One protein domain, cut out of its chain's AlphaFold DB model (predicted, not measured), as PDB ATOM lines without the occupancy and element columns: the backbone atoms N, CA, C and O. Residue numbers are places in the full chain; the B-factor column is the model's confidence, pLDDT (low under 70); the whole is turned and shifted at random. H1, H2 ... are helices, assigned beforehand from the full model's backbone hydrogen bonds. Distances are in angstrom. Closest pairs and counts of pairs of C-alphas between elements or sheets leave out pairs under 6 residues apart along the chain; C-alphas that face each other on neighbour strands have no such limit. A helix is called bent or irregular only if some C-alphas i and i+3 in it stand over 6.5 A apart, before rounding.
ATOM      1  N   ASP A 155     -67.924  19.140   6.548       93.00
ATOM      2  CA  ASP A 155     -66.478  19.224   6.332       93.00
ATOM      3  C   ASP A 155     -65.858  17.823   6.302       93.00
ATOM      4  O   ASP A 155     -64.938  17.564   5.525       93.00
ATOM      5  N   LYS A 156     -66.371  16.901   7.130       93.88
ATOM      6  CA  LYS A 156     -65.931  15.501   7.155       93.88
ATOM      7  C   LYS A 156     -66.295  14.780   5.857       93.88
ATOM      8  O   LYS A 156     -65.438  14.093   5.306       93.88
ATOM      9  N   GLU A 157     -67.512  14.960   5.345       94.38
ATOM     10  CA  GLU A 157     -67.937  14.374   4.064       94.38
ATOM     11  C   GLU A 157     -67.115  14.914   2.886       94.38
ATOM     12  O   GLU A 157     -66.664  14.152   2.026       94.38
ATOM     13  N   LEU A 158     -66.855  16.227   2.861       96.62
ATOM     14  CA  LEU A 158     -66.008  16.842   1.840       96.62
ATOM     15  C   LEU A 158     -64.570  16.323   1.931       96.62
ATOM     16  O   LEU A 158     -63.978  15.981   0.905       96.62
ATOM     17  N   ALA A 159     -64.016  16.231   3.142       95.88
ATOM     18  CA  ALA A 159     -62.687  15.675   3.367       95.88
ATOM     19  C   ALA A 159     -62.605  14.210   2.914       95.88
ATOM     20  O   ALA A 159     -61.627  13.826   2.275       95.88
ATOM     21  N   GLU A 160     -63.640  13.408   3.172       96.50
ATOM     22  CA  GLU A 160     -63.725  12.025   2.704       96.50
ATOM     23  C   GLU A 160     -63.743  11.949   1.171       96.50
ATOM     24  O   GLU A 160     -62.991  11.171   0.578       96.50
ATOM     25  N   LEU A 161     -64.549  12.779   0.502       97.75
ATOM     26  CA  LEU A 161     -64.597  12.818  -0.960       97.75
ATOM     27  C   LEU A 161     -63.262  13.282  -1.567       97.75
ATOM     28  O   LEU A 161     -62.775  12.692  -2.536       97.75
ATOM     29  N   ALA A 162     -62.638  14.307  -0.986       97.94
ATOM     30  CA  ALA A 162     -61.327  14.788  -1.409       97.94
ATOM     31  C   ALA A 162     -60.249  13.711  -1.215       97.94
ATOM     32  O   ALA A 162     -59.445  13.466  -2.113       97.94
ATOM     33  N   HIS A 163     -60.275  12.997  -0.089       98.25
ATOM     34  CA  HIS A 163     -59.362  11.890   0.172       98.25
ATOM     35  C   HIS A 163     -59.543  10.750  -0.843       98.25
ATOM     36  O   HIS A 163     -58.562  10.289  -1.427       98.25
ATOM     37  N   LYS A 164     -60.790  10.346  -1.129       98.38
ATOM     38  CA  LYS A 164     -61.105   9.312  -2.132       98.38
ATOM     39  C   LYS A 164     -60.623   9.699  -3.528       98.38
ATOM     40  O   LYS A 164     -60.001   8.886  -4.210       98.38
ATOM     41  N   THR A 165     -60.892  10.929  -3.962       98.56
ATOM     42  CA  THR A 165     -60.455  11.401  -5.285       98.56
ATOM     43  C   THR A 165     -58.933  11.487  -5.374       98.56
ATOM     44  O   THR A 165     -58.362  10.997  -6.347       98.56
ATOM     45  N   HIS A 166     -58.260  12.000  -4.343       98.19
ATOM     46  CA  HIS A 166     -56.800  12.031  -4.283       98.19
ATOM     47  C   HIS A 166     -56.186  10.626  -4.346       98.19
ATOM     48  O   HIS A 166     -55.265  10.396  -5.132       98.19
ATOM     49  N   LEU A 167     -56.737   9.662  -3.601       98.31
ATOM     50  CA  LEU A 167     -56.297   8.266  -3.646       98.31
ATOM     51  C   LEU A 167     -56.443   7.671  -5.054       98.31
ATOM     52  O   LEU A 167     -55.525   7.016  -5.548       98.31
ATOM     53  N   LEU A 168     -57.562   7.934  -5.736       98.38
ATOM     54  CA  LEU A 168     -57.756   7.505  -7.123       98.38
ATOM     55  C   LEU A 168     -56.727   8.138  -8.069       98.38
ATOM     56  O   LEU A 168     -56.203   7.441  -8.939       98.38
ATOM     57  N   CYS A 169     -56.398   9.419  -7.888       97.81
ATOM     58  CA  CYS A 169     -55.348  10.087  -8.657       97.81
ATOM     59  C   CYS A 169     -53.972   9.438  -8.436       97.81
ATOM     60  O   CYS A 169     -53.267   9.185  -9.413       97.81
ATOM     61  N   LEU A 170     -53.608   9.106  -7.192       96.81
ATOM     62  CA  LEU A 170     -52.348   8.419  -6.879       96.81
ATOM     63  C   LEU A 170     -52.285   7.022  -7.513       96.81
ATOM     64  O   LEU A 170     -51.292   6.670  -8.149       96.81
ATOM     65  N   LEU A 171     -53.366   6.242  -7.418       97.69
ATOM     66  CA  LEU A 171     -53.451   4.920  -8.047       97.69
ATOM     67  C   LEU A 171     -53.359   5.004  -9.574       97.69
ATOM     68  O   LEU A 171     -52.705   4.179 -10.211       97.69
ATOM     69  N   ALA A 172     -54.022   5.991 -10.180       97.12
ATOM     70  CA  ALA A 172     -53.926   6.233 -11.613       97.12
ATOM     71  C   ALA A 172     -52.495   6.612 -12.017       97.12
ATOM     72  O   ALA A 172     -51.993   6.085 -13.008       97.12
ATOM     73  N   ARG A 173     -51.813   7.455 -11.230       94.06
ATOM     74  CA  ARG A 173     -50.414   7.833 -11.469       94.06
ATOM     75  C   ARG A 173     -49.480   6.627 -11.420       94.06
ATOM     76  O   ARG A 173     -48.682   6.466 -12.341       94.06
ATOM     77  N   GLY A 174     -49.643   5.753 -10.424       94.19
ATOM     78  CA  GLY A 174     -48.902   4.493 -10.328       94.19
ATOM     79  C   GLY A 174     -49.122   3.593 -11.545       94.19
ATOM     80  O   GLY A 174     -48.163   3.086 -12.109       94.19
ATOM     81  N   ARG A 175     -50.365   3.475 -12.039       95.38
ATOM     82  CA  ARG A 175     -50.661   2.717 -13.272       95.38
ATOM     83  C   ARG A 175     -50.051   3.333 -14.529       95.38
ATOM     84  O   ARG A 175     -49.689   2.602 -15.444       95.38
ATOM     85  N   ILE A 176     -49.980   4.660 -14.612       94.50
ATOM     86  CA  ILE A 176     -49.305   5.343 -15.725       94.50
ATOM     87  C   ILE A 176     -47.807   5.028 -15.693       94.50
ATOM     88  O   ILE A 176     -47.238   4.731 -16.742       94.50
ATOM     89  N   ALA A 177     -47.190   5.052 -14.509       93.62
ATOM     90  CA  ALA A 177     -45.781   4.713 -14.355       93.62
ATOM     91  C   ALA A 177     -45.500   3.239 -14.688       93.62
ATOM     92  O   ALA A 177     -44.645   2.959 -15.521       93.62
ATOM     93  N   ASP A 178     -46.290   2.317 -14.138       94.38
ATOM     94  CA  ASP A 178     -46.191   0.871 -14.380       94.38
ATOM     95  C   ASP A 178     -46.294   0.512 -15.875       94.38
ATOM     96  O   ASP A 178     -45.494  -0.255 -16.415       94.38
ATOM     97  N   ARG A 179     -47.227   1.156 -16.592       94.69
ATOM     98  CA  ARG A 179     -47.362   1.000 -18.046       94.69
ATOM     99  C   ARG A 179     -46.143   1.495 -18.814       94.69
ATOM    100  O   ARG A 179     -45.762   0.850 -19.784       94.69
ATOM    101  N   ALA A 180     -45.547   2.613 -18.405       94.06
ATOM    102  CA  ALA A 180     -44.337   3.122 -19.043       94.06
ATOM    103  C   ALA A 180     -43.137   2.189 -18.794       94.06
ATOM    104  O   ALA A 180     -42.394   1.902 -19.721       94.06
ATOM    105  N   CYS A 181     -42.998   1.630 -17.588       93.38
ATOM    106  CA  CYS A 181     -41.947   0.651 -17.265       93.38
ATOM    107  C   CYS A 181     -42.112  -0.681 -18.025       93.38
ATOM    108  O   CYS A 181     -41.154  -1.426 -18.231       93.38
ATOM    109  N   SER A 182     -43.340  -0.986 -18.450       94.94
ATOM    110  CA  SER A 182     -43.669  -2.163 -19.258       94.94
ATOM    111  C   SER A 182     -43.424  -1.970 -20.762       94.94
ATOM    112  O   SER A 182     -43.687  -2.889 -21.537       94.94
ATOM    113  N   ASP A 183     -42.948  -0.798 -21.199       95.12
ATOM    114  CA  ASP A 183     -42.605  -0.540 -22.599       95.12
ATOM    115  C   ASP A 183     -41.358  -1.353 -23.010       95.12
ATOM    116  O   ASP A 183     -40.277  -1.143 -22.445       95.12
ATOM    117  N   PRO A 184     -41.454  -2.250 -24.015       96.00
ATOM    118  CA  PRO A 184     -40.322  -3.047 -24.479       96.00
ATOM    119  C   PRO A 184     -39.118  -2.214 -24.926       96.00
ATOM    120  O   PRO A 184     -37.983  -2.662 -24.776       96.00
ATOM    121  N   LEU A 185     -39.337  -1.012 -25.471       95.12
ATOM    122  CA  LEU A 185     -38.245  -0.136 -25.902       95.12
ATOM    123  C   LEU A 185     -37.481   0.430 -24.705       95.12
ATOM    124  O   LEU A 185     -36.252   0.464 -24.729       95.12
ATOM    125  N   ILE A 186     -38.194   0.818 -23.646       94.94
ATOM    126  CA  ILE A 186     -37.585   1.314 -22.405       94.94
ATOM    127  C   ILE A 186     -36.821   0.181 -21.711       94.94
ATOM    128  O   ILE A 186     -35.665   0.365 -21.330       94.94
ATOM    129  N   GLN A 187     -37.406  -1.019 -21.634       94.94
ATOM    130  CA  GLN A 187     -36.732  -2.196 -21.074       94.94
ATOM    131  C   GLN A 187     -35.473  -2.574 -21.861       94.94
ATOM    132  O   GLN A 187     -34.421  -2.819 -21.270       94.94
ATOM    133  N   ALA A 188     -35.548  -2.588 -23.195       95.00
ATOM    134  CA  ALA A 188     -34.394  -2.864 -24.046       95.00
ATOM    135  C   ALA A 188     -33.296  -1.802 -23.878       95.00
ATOM    136  O   ALA A 188     -32.120  -2.156 -23.784       95.00
ATOM    137  N   ALA A 189     -33.666  -0.521 -23.789       94.19
ATOM    138  CA  ALA A 189     -32.724   0.564 -23.537       94.19
ATOM    139  C   ALA A 189     -32.007   0.379 -22.190       94.19
ATOM    140  O   ALA A 189     -30.777   0.384 -22.154       94.19
ATOM    141  N   LEU A 190     -32.738   0.114 -21.103       92.56
ATOM    142  CA  LEU A 190     -32.157  -0.139 -19.780       92.56
ATOM    143  C   LEU A 190     -31.205  -1.340 -19.771       92.56
ATOM    144  O   LEU A 190     -30.082  -1.240 -19.273       92.56
ATOM    145  N   LEU A 191     -31.609  -2.457 -20.381       91.94
ATOM    146  CA  LEU A 191     -30.763  -3.647 -20.489       91.94
ATOM    147  C   LEU A 191     -29.516  -3.401 -21.347       91.94
ATOM    148  O   LEU A 191     -28.460  -3.955 -21.049       91.94
ATOM    149  N   SER A 192     -29.606  -2.550 -22.374       93.56
ATOM    150  CA  SER A 192     -28.459  -2.186 -23.214       93.56
ATOM    151  C   SER A 192     -27.419  -1.330 -22.482       93.56
ATOM    152  O   SER A 192     -26.237  -1.369 -22.822       93.56
ATOM    153  N   LEU A 193     -27.843  -0.573 -21.463       92.81
ATOM    154  CA  LEU A 193     -26.949   0.215 -20.614       92.81
ATOM    155  C   LEU A 193     -26.228  -0.655 -19.581       92.81
ATOM    156  O   LEU A 193     -25.152  -0.277 -19.109       92.81
ATOM    157  N   LEU A 194     -26.819  -1.795 -19.217       92.44
ATOM    158  CA  LEU A 194     -26.331  -2.626 -18.133       92.44
ATOM    159  C   LEU A 194     -25.039  -3.366 -18.532       92.44
ATOM    160  O   LEU A 194     -24.994  -4.059 -19.551       92.44
ATOM    161  N   PRO A 195     -23.978  -3.296 -17.712       92.12
ATOM    162  CA  PRO A 195     -22.784  -4.100 -17.917       92.12
ATOM    163  C   PRO A 195     -23.077  -5.604 -17.985       92.12
ATOM    164  O   PRO A 195     -23.821  -6.153 -17.172       92.12
ATOM    165  N   THR A 196     -22.396  -6.310 -18.889       90.19
ATOM    166  CA  THR A 196     -22.621  -7.747 -19.142       90.19
ATOM    167  C   THR A 196     -22.397  -8.642 -17.923       90.19
ATOM    168  O   THR A 196     -23.024  -9.692 -17.802       90.19
ATOM    169  N   TYR A 197     -21.536  -8.237 -16.985       89.25
ATOM    170  CA  TYR A 197     -21.317  -8.985 -15.746       89.25
ATOM    171  C   TYR A 197     -22.509  -8.915 -14.780       89.25
ATOM    172  O   TYR A 197     -22.667  -9.829 -13.975       89.25
ATOM    173  N   LEU A 198     -23.351  -7.877 -14.875       90.31
ATOM    174  CA  LEU A 198     -24.573  -7.731 -14.077       90.31
ATOM    175  C   LEU A 198     -25.755  -8.500 -14.681       90.31
ATOM    176  O   LEU A 198     -26.631  -8.938 -13.942       90.31
ATOM    177  N   LEU A 199     -25.755  -8.745 -15.998       88.50
ATOM    178  CA  LEU A 199     -26.803  -9.532 -16.669       88.50
ATOM    179  C   LEU A 199     -26.851 -10.997 -16.203       88.50
ATOM    180  O   LEU A 199     -27.907 -11.625 -16.255       88.50
ATOM    181  N   LYS A 200     -25.739 -11.522 -15.673       85.44
ATOM    182  CA  LYS A 200     -25.639 -12.887 -15.125       85.44
ATOM    183  C   LYS A 200     -26.594 -13.153 -13.960       85.44
ATOM    184  O   LYS A 200     -26.846 -14.306 -13.632       85.44
ATOM    185  N   ILE A 201     -27.153 -12.107 -13.346       85.50
ATOM    186  CA  ILE A 201     -28.150 -12.258 -12.283       85.50
ATOM    187  C   ILE A 201     -29.412 -12.987 -12.775       85.50
ATOM    188  O   ILE A 201     -30.082 -13.649 -11.991       85.50
ATOM    189  N   THR A 202     -29.713 -12.907 -14.077       83.00
ATOM    190  CA  THR A 202     -30.878 -13.561 -14.697       83.00
ATOM    191  C   THR A 202     -30.796 -15.089 -14.683       83.00
ATOM    192  O   THR A 202     -31.823 -15.756 -14.762       83.00
ATOM    193  N   GLU A 203     -29.597 -15.656 -14.530       85.69
ATOM    194  CA  GLU A 203     -29.366 -17.105 -14.472       85.69
ATOM    195  C   GLU A 203     -29.621 -17.682 -13.066       85.69
ATOM    196  O   GLU A 203     -29.685 -18.899 -12.878       85.69
ATOM    197  N   VAL A 204     -29.769 -16.822 -12.051       84.94
ATOM    198  CA  VAL A 204     -29.929 -17.230 -10.654       84.94
ATOM    199  C   VAL A 204     -31.405 -17.501 -10.353       84.94
ATOM    200  O   VAL A 204     -32.223 -16.589 -10.303       84.94
ATOM    201  N   ALA A 205     -31.745 -18.760 -10.061       82.75
ATOM    202  CA  ALA A 205     -33.126 -19.181  -9.791       82.75
ATOM    203  C   ALA A 205     -33.763 -18.524  -8.547       82.75
ATOM    204  O   ALA A 205     -34.986 -18.442  -8.444       82.75
ATOM    205  N   LYS A 206     -32.949 -18.076  -7.582       88.94
ATOM    206  CA  LYS A 206     -33.416 -17.386  -6.375       88.94
ATOM    207  C   LYS A 206     -32.528 -16.189  -6.069       88.94
ATOM    208  O   LYS A 206     -31.453 -16.340  -5.498       88.94
ATOM    209  N   LEU A 207     -33.015 -15.008  -6.425       89.19
ATOM    210  CA  LEU A 207     -32.350 -13.744  -6.147       89.19
ATOM    211  C   LEU A 207     -32.422 -13.405  -4.657       89.19
ATOM    212  O   LEU A 207     -33.483 -13.480  -4.032       89.19
ATOM    213  N   THR A 208     -31.295 -12.998  -4.087       89.50
ATOM    214  CA  THR A 208     -31.212 -12.420  -2.746       89.50
ATOM    215  C   THR A 208     -30.831 -10.945  -2.828       89.50
ATOM    216  O   THR A 208     -30.252 -10.484  -3.810       89.50
ATOM    217  N   ALA A 209     -31.100 -10.177  -1.769       89.62
ATOM    218  CA  ALA A 209     -30.733  -8.757  -1.717       89.62
ATOM    219  C   ALA A 209     -29.225  -8.509  -1.933       89.62
ATOM    220  O   ALA A 209     -28.834  -7.461  -2.445       89.62
ATOM    221  N   LYS A 210     -28.371  -9.480  -1.575       86.62
ATOM    222  CA  LYS A 210     -26.920  -9.404  -1.801       86.62
ATOM    223  C   LYS A 210     -26.576  -9.435  -3.290       86.62
ATOM    224  O   LYS A 210     -25.653  -8.736  -3.699       86.62
ATOM    225  N   ASP A 211     -27.341 -10.187  -4.075       86.75
ATOM    226  CA  ASP A 211     -27.135 -10.319  -5.516       86.75
ATOM    227  C   ASP A 211     -27.503  -9.011  -6.233       86.75
ATOM    228  O   ASP A 211     -26.796  -8.582  -7.140       86.75
ATOM    229  N   LEU A 212     -28.554  -8.319  -5.771       91.06
ATOM    230  CA  LEU A 212     -28.986  -7.031  -6.333       91.06
ATOM    231  C   LEU A 212     -28.067  -5.862  -5.952       91.06
ATOM    232  O   LEU A 212     -28.100  -4.819  -6.602       91.06
ATOM    233  N   GLY A 213     -27.235  -6.006  -4.917       91.62
ATOM    234  CA  GLY A 213     -26.413  -4.908  -4.405       91.62
ATOM    235  C   GLY A 213     -25.441  -4.323  -5.437       91.62
ATOM    236  O   GLY A 213     -25.157  -3.126  -5.407       91.62
ATOM    237  N   SER A 214     -24.944  -5.142  -6.368       91.62
ATOM    238  CA  SER A 214     -24.083  -4.689  -7.467       91.62
ATOM    239  C   SER A 214     -24.850  -3.862  -8.504       91.62
ATOM    240  O   SER A 214     -24.342  -2.835  -8.949       91.62
ATOM    241  N   ILE A 215     -26.088  -4.259  -8.820       92.88
ATOM    242  CA  ILE A 215     -26.985  -3.540  -9.734       92.88
ATOM    243  C   ILE A 215     -27.401  -2.205  -9.128       92.88
ATOM    244  O   ILE A 215     -27.275  -1.180  -9.785       92.88
ATOM    245  N   VAL A 216     -27.823  -2.198  -7.862       93.31
ATOM    246  CA  VAL A 216     -28.236  -0.971  -7.163       93.31
ATOM    247  C   VAL A 216     -27.083   0.031  -7.083       93.31
ATOM    248  O   VAL A 216     -27.282   1.218  -7.331       93.31
ATOM    249  N   ARG A 217     -25.862  -0.434  -6.784       94.31
ATOM    250  CA  ARG A 217     -24.679   0.439  -6.760       94.31
ATOM    251  C   ARG A 217     -24.377   1.013  -8.143       94.31
ATOM    252  O   ARG A 217     -24.200   2.217  -8.267       94.31
ATOM    253  N   TRP A 218     -24.374   0.169  -9.177       94.75
ATOM    254  CA  TRP A 218     -24.183   0.632 -10.550       94.75
ATOM    255  C   TRP A 218     -25.251   1.654 -10.956       94.75
ATOM    256  O   TRP A 218     -24.918   2.685 -11.530       94.75
ATOM    257  N   PHE A 219     -26.513   1.396 -10.623       94.88
ATOM    258  CA  PHE A 219     -27.621   2.288 -10.931       94.88
ATOM    259  C   PHE A 219     -27.416   3.668 -10.296       94.88
ATOM    260  O   PHE A 219     -27.457   4.676 -10.998       94.88
ATOM    261  N   HIS A 220     -27.095   3.705  -9.000       94.31
ATOM    262  CA  HIS A 220     -26.824   4.941  -8.266       94.31
ATOM    263  C   HIS A 220     -25.655   5.749  -8.856       94.31
ATOM    264  O   HIS A 220     -25.707   6.973  -8.893       94.31
ATOM    265  N   ASP A 221     -24.609   5.078  -9.342       94.44
ATOM    266  CA  ASP A 221     -23.441   5.751  -9.924       94.44
ATOM    267  C   ASP A 221     -23.703   6.288 -11.347       94.44
ATOM    268  O   ASP A 221     -22.965   7.143 -11.839       94.44
ATOM    269  N   ASN A 222     -24.732   5.780 -12.035       94.25
ATOM    270  CA  ASN A 222     -25.009   6.114 -13.432       94.25
ATOM    271  C   ASN A 222     -26.212   7.048 -13.600       94.25
ATOM    272  O   ASN A 222     -26.169   7.906 -14.483       94.25
ATOM    273  N   PHE A 223     -27.244   6.918 -12.769       95.00
ATOM    274  CA  PHE A 223     -28.464   7.720 -12.829       95.00
ATOM    275  C   PHE A 223     -28.463   8.827 -11.780       95.00
ATOM    276  O   PHE A 223     -28.176   8.593 -10.611       95.00
ATOM    277  N   HIS A 224     -28.829  10.042 -12.190       94.75
ATOM    278  CA  HIS A 224     -28.816  11.206 -11.306       94.75
ATOM    279  C   HIS A 224     -30.191  11.861 -11.219       94.75
ATOM    280  O   HIS A 224     -30.837  12.133 -12.231       94.75
ATOM    281  N   VAL A 225     -30.609  12.176  -9.995       94.06
ATOM    282  CA  VAL A 225     -31.865  12.880  -9.737       94.06
ATOM    283  C   VAL A 225     -31.673  14.385  -9.919       94.06
ATOM    284  O   VAL A 225     -30.755  14.980  -9.352       94.06
ATOM    285  N   THR A 226     -32.558  15.013 -10.685       89.75
ATOM    286  CA  THR A 226     -32.641  16.464 -10.853       89.75
ATOM    287  C   THR A 226     -33.888  17.009 -10.155       89.75
ATOM    288  O   THR A 226     -34.950  16.391 -10.140       89.75
ATOM    289  N   ASN A 227     -33.773  18.208  -9.577       82.94
ATOM    290  CA  ASN A 227     -34.886  18.876  -8.881       82.94
ATOM    291  C   ASN A 227     -35.793  19.681  -9.829       82.94
ATOM    292  O   ASN A 227     -36.665  20.423  -9.384       82.94
ATOM    293  N   THR A 228     -35.570  19.590 -11.140       76.81
ATOM    294  CA  THR A 228     -36.341  20.323 -12.143       76.81
ATOM    295  C   THR A 228     -37.630  19.568 -12.436       76.81
ATOM    296  O   THR A 228     -37.624  18.607 -13.195       76.81
ATOM    297  N   SER A 229     -38.747  20.009 -11.862       66.38
ATOM    298  CA  SER A 229     -40.070  19.404 -12.063       66.38
ATOM    299  C   SER A 229     -40.744  19.818 -13.381       66.38
ATOM    300  O   SER A 229     -41.970  19.901 -13.449       66.38
ATOM    301  N   ASN A 230     -39.971  20.132 -14.423       60.72
ATOM    302  CA  ASN A 230     -40.531  20.532 -15.710       60.72
ATOM    303  C   ASN A 230     -40.962  19.278 -16.471       60.72
ATOM    304  O   ASN A 230     -40.214  18.754 -17.289       60.72
ATOM    305  N   SER A 231     -42.175  18.792 -16.195       64.38
ATOM    306  CA  SER A 231     -42.809  17.769 -17.025       64.38
ATOM    307  C   SER A 231     -43.250  18.417 -18.340       64.38
ATOM    308  O   SER A 231     -44.399  18.831 -18.498       64.38
ATOM    309  N   GLU A 232     -42.311  18.574 -19.268       71.94
ATOM    310  CA  GLU A 232     -42.569  19.184 -20.577       71.94
ATOM    311  C   GLU A 232     -43.384  18.248 -21.496       71.94
ATOM    312  O   GLU A 232     -43.911  18.678 -22.520       71.94
ATOM    313  N   GLY A 233     -43.570  16.982 -21.097       83.06
ATOM    314  CA  GLY A 233     -44.353  15.999 -21.839       83.06
ATOM    315  C   GLY A 233     -44.952  14.862 -20.998       83.06
ATOM    316  O   GLY A 233     -44.890  14.876 -19.762       83.06
ATOM    317  N   PRO A 234     -45.571  13.871 -21.674       89.94
ATOM    318  CA  PRO A 234     -46.102  12.661 -21.052       89.94
ATOM    319  C   PRO A 234     -45.028  11.891 -20.278       89.94
ATOM    320  O   PRO A 234     -43.873  11.840 -20.698       89.94
ATOM    321  N   PHE A 235     -45.424  11.205 -19.200       91.38
ATOM    322  CA  PHE A 235     -44.485  10.475 -18.338       91.38
ATOM    323  C   PHE A 235     -43.595   9.486 -19.101       91.38
ATOM    324  O   PHE A 235     -42.403   9.432 -18.843       91.38
ATOM    325  N   GLN A 236     -44.147   8.741 -20.062       92.88
ATOM    326  CA  GLN A 236     -43.384   7.772 -20.857       92.88
ATOM    327  C   GLN A 236     -42.269   8.437 -21.677       92.88
ATOM    328  O   GLN A 236     -41.163   7.912 -21.749       92.88
ATOM    329  N   SER A 237     -42.537   9.606 -22.265       92.44
ATOM    330  CA  SER A 237     -41.539  10.369 -23.020       92.44
ATOM    331  C   SER A 237     -40.446  10.913 -22.105       92.44
ATOM    332  O   SER A 237     -39.269  10.822 -22.442       92.44
ATOM    333  N   ASN A 238     -40.822  11.421 -20.928       92.38
ATOM    334  CA  ASN A 238     -39.844  11.912 -19.959       92.38
ATOM    335  C   ASN A 238     -39.015  10.763 -19.369       92.38
ATOM    336  O   ASN A 238     -37.812  10.915 -19.199       92.38
ATOM    337  N   LEU A 239     -39.625   9.596 -19.122       93.19
ATOM    338  CA  LEU A 239     -38.927   8.388 -18.683       93.19
ATOM    339  C   LEU A 239     -37.915   7.930 -19.738       93.19
ATOM    340  O   LEU A 239     -36.759   7.698 -19.408       93.19
ATOM    341  N   ALA A 240     -38.309   7.868 -21.012       93.44
ATOM    342  CA  ALA A 240     -37.393   7.529 -22.099       93.44
ATOM    343  C   ALA A 240     -36.206   8.508 -22.174       93.44
ATOM    344  O   ALA A 240     -35.054   8.080 -22.236       93.44
ATOM    345  N   ALA A 241     -36.474   9.815 -22.077       92.38
ATOM    346  CA  ALA A 241     -35.428  10.834 -22.025       92.38
ATOM    347  C   ALA A 241     -34.540  10.695 -20.775       92.38
ATOM    348  O   ALA A 241     -33.330  10.919 -20.856       92.38
ATOM    349  N   ALA A 242     -35.107  10.309 -19.630       93.50
ATOM    350  CA  ALA A 242     -34.360  10.089 -18.399       93.50
ATOM    351  C   ALA A 242     -33.434   8.874 -18.497       93.50
ATOM    352  O   ALA A 242     -32.298   8.947 -18.029       93.50
ATOM    353  N   VAL A 243     -33.875   7.798 -19.154       94.44
ATOM    354  CA  VAL A 243     -33.048   6.618 -19.442       94.44
ATOM    355  C   VAL A 243     -31.911   6.962 -20.402       94.44
ATOM    356  O   VAL A 243     -30.760   6.617 -20.136       94.44
ATOM    357  N   GLU A 244     -32.200   7.696 -21.478       92.94
ATOM    358  CA  GLU A 244     -31.196   8.106 -22.467       92.94
ATOM    359  C   GLU A 244     -30.123   9.021 -21.856       92.94
ATOM    360  O   GLU A 244     -28.924   8.790 -22.018       92.94
ATOM    361  N   ASN A 245     -30.545  10.035 -21.098       92.62
ATOM    362  CA  ASN A 245     -29.648  11.032 -20.513       92.62
ATOM    363  C   ASN A 245     -29.094  10.629 -19.137       92.62
ATOM    364  O   ASN A 245     -28.242  11.334 -18.589       92.62
ATOM    365  N   ARG A 246     -29.590   9.524 -18.565       93.62
ATOM    366  CA  ARG A 246     -29.328   9.045 -17.194       93.62
ATOM    367  C   ARG A 246     -29.577  10.110 -16.121       93.62
ATOM    368  O   ARG A 246     -28.882  10.185 -15.103       93.62
ATOM    369  N   LYS A 247     -30.541  10.988 -16.385       93.25
ATOM    370  CA  LYS A 247     -30.901  12.129 -15.543       93.25
ATOM    371  C   LYS A 247     -32.390  12.376 -15.641       93.25
ATOM    372  O   LYS A 247     -32.899  12.532 -16.742       93.25
ATOM    373  N   GLY A 248     -33.062  12.487 -14.507       91.94
ATOM    374  CA  GLY A 248     -34.493  12.765 -14.470       91.94
ATOM    375  C   GLY A 248     -34.942  13.169 -13.080       91.94
ATOM    376  O   GLY A 248     -34.145  13.226 -12.142       91.94
ATOM    377  N   THR A 249     -36.231  13.436 -12.936       92.31
ATOM    378  CA  THR A 249     -36.840  13.638 -11.620       92.31
ATOM    379  C   THR A 249     -36.735  12.369 -10.771       92.31
ATOM    380  O   THR A 249     -36.504  11.270 -11.280       92.31
ATOM    381  N   ALA A 250     -36.933  12.497  -9.457       91.56
ATOM    382  CA  ALA A 250     -36.879  11.349  -8.549       91.56
ATOM    383  C   ALA A 250     -37.848  10.230  -8.971       91.56
ATOM    384  O   ALA A 250     -37.499   9.056  -8.894       91.56
ATOM    385  N   GLU A 251     -39.035  10.598  -9.460       90.94
ATOM    386  CA  GLU A 251     -40.042   9.647  -9.924       90.94
ATOM    387  C   GLU A 251     -39.568   8.880 -11.166       90.94
ATOM    388  O   GLU A 251     -39.609   7.652 -11.174       90.94
ATOM    389  N   GLU A 252     -39.060   9.581 -12.183       91.56
ATOM    390  CA  GLU A 252     -38.567   8.975 -13.431       91.56
ATOM    391  C   GLU A 252     -37.355   8.075 -13.186       91.56
ATOM    392  O   GLU A 252     -37.313   6.949 -13.678       91.56
ATOM    393  N   VAL A 253     -36.399   8.540 -12.374       91.44
ATOM    394  CA  VAL A 253     -35.210   7.757 -12.023       91.44
ATOM    395  C   VAL A 253     -35.614   6.519 -11.231       91.44
ATOM    396  O   VAL A 253     -35.213   5.430 -11.592       91.44
ATOM    397  N   SER A 254     -36.464   6.631 -10.207       90.62
ATOM    398  CA  SER A 254     -36.893   5.451  -9.433       90.62
ATOM    399  C   SER A 254     -37.716   4.427 -10.228       90.62
ATOM    400  O   SER A 254     -37.863   3.292  -9.781       90.62
ATOM    401  N   SER A 255     -38.266   4.837 -11.375       85.00
ATOM    402  CA  SER A 255     -39.034   3.982 -12.288       85.00
ATOM    403  C   SER A 255     -38.164   3.320 -13.368       85.00
ATOM    404  O   SER A 255     -38.670   2.492 -14.120       85.00
ATOM    405  N   SER A 256     -36.891   3.717 -13.480       78.38
ATOM    406  CA  SER A 256     -35.896   3.184 -14.425       78.38
ATOM    407  C   SER A 256     -35.108   2.039 -13.795       78.38
ATOM    408  O   SER A 256     -34.769   1.087 -14.529       78.38
TER     409      SER A 256
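This is residues 155 to 256 of the 256 residues of an uncharacterized protein of Papaver somniferum (UniProt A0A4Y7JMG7). Picture a long arm on a small head: residues 155 to 172 of helix H1 stick out as the arm, and the end of H1 meets a head made of five shorter helices. In the head H2 and H5 lie side by side, H6 packs on H5, and the helical hairpin of H3 and H4 lies at the end farther from the arm. The printed part has 102 residues with six named helices, H1 to H6 in chain order, and no named strand; the class is all helix. The whole is loose, with a radius of gyration of the C-alphas of 17.2 A, and elongated, spanning 57 by 34 by 24 A; the arm makes much of that length.

Find C-alpha 155 at (-66.478, 19.224, 6.332); from there H1, residues 155 to 181, runs 38.8 A to C-alpha 181 at (-41.947, 0.651, -17.265). Next come H2, residues 184 to 193, 14.3 A long, and H3, residues 196 to 203, 12.4 A long. H4, residues 209 to 222, runs 19.8 A and is only just irregular: C-alphas 211 and 214 are 6.7 A apart. H5, residues 235 to 245, runs 15.0 A, and H6, residues 250 to 254, ends at C-alpha 254, (-36.893, 5.451, -9.433).

Start at the end of H1, where residues 176 to 180 alone touch H5, at a steep tilt of 47 degrees; the closest C-alphas are those of Ala 180 and Gln 236, 5.1 A apart. H5 is the hub. It touches H2 at a shallow tilt of 19 degrees, the same way, with the C-alphas of Ile 186 and Ala 240 closest at 6.2 A. It touches H6 too, closest at the C-alphas of Leu 239 and Glu 252, 5.3 A. Farther out, H3 and H4 form a hairpin at 33 degrees, only just shallow; the C-alphas of Leu 198 and Ile 215 are closest at 6.5 A. H4 is apart from H2, H5 and H6. In H1, H2, H5 and H6 every O i to N i+4 pair is within hydrogen-bond range; in H4 8 of 10 are, and in H3 0 of 4, beside 4 of 5 O i to N i+3 pairs.

The two C-alphas farthest apart are those of Asp 155 and Tyr 197, 57.6 A. Without the free stretches, residues 155 to 172 and 202 to 210, the body spans 35 by 25 by 19 A. The link from H4 to H5, residues 223 to 234, is long, and its residues 224 to 225 pair, parallel, with residues 247 to 248; the other links are tight. The printed part has no cut and ends at the chain's last residue, 256. The mean pLDDT of the printed part is 91.3, and residues 229 to 231 are under 70.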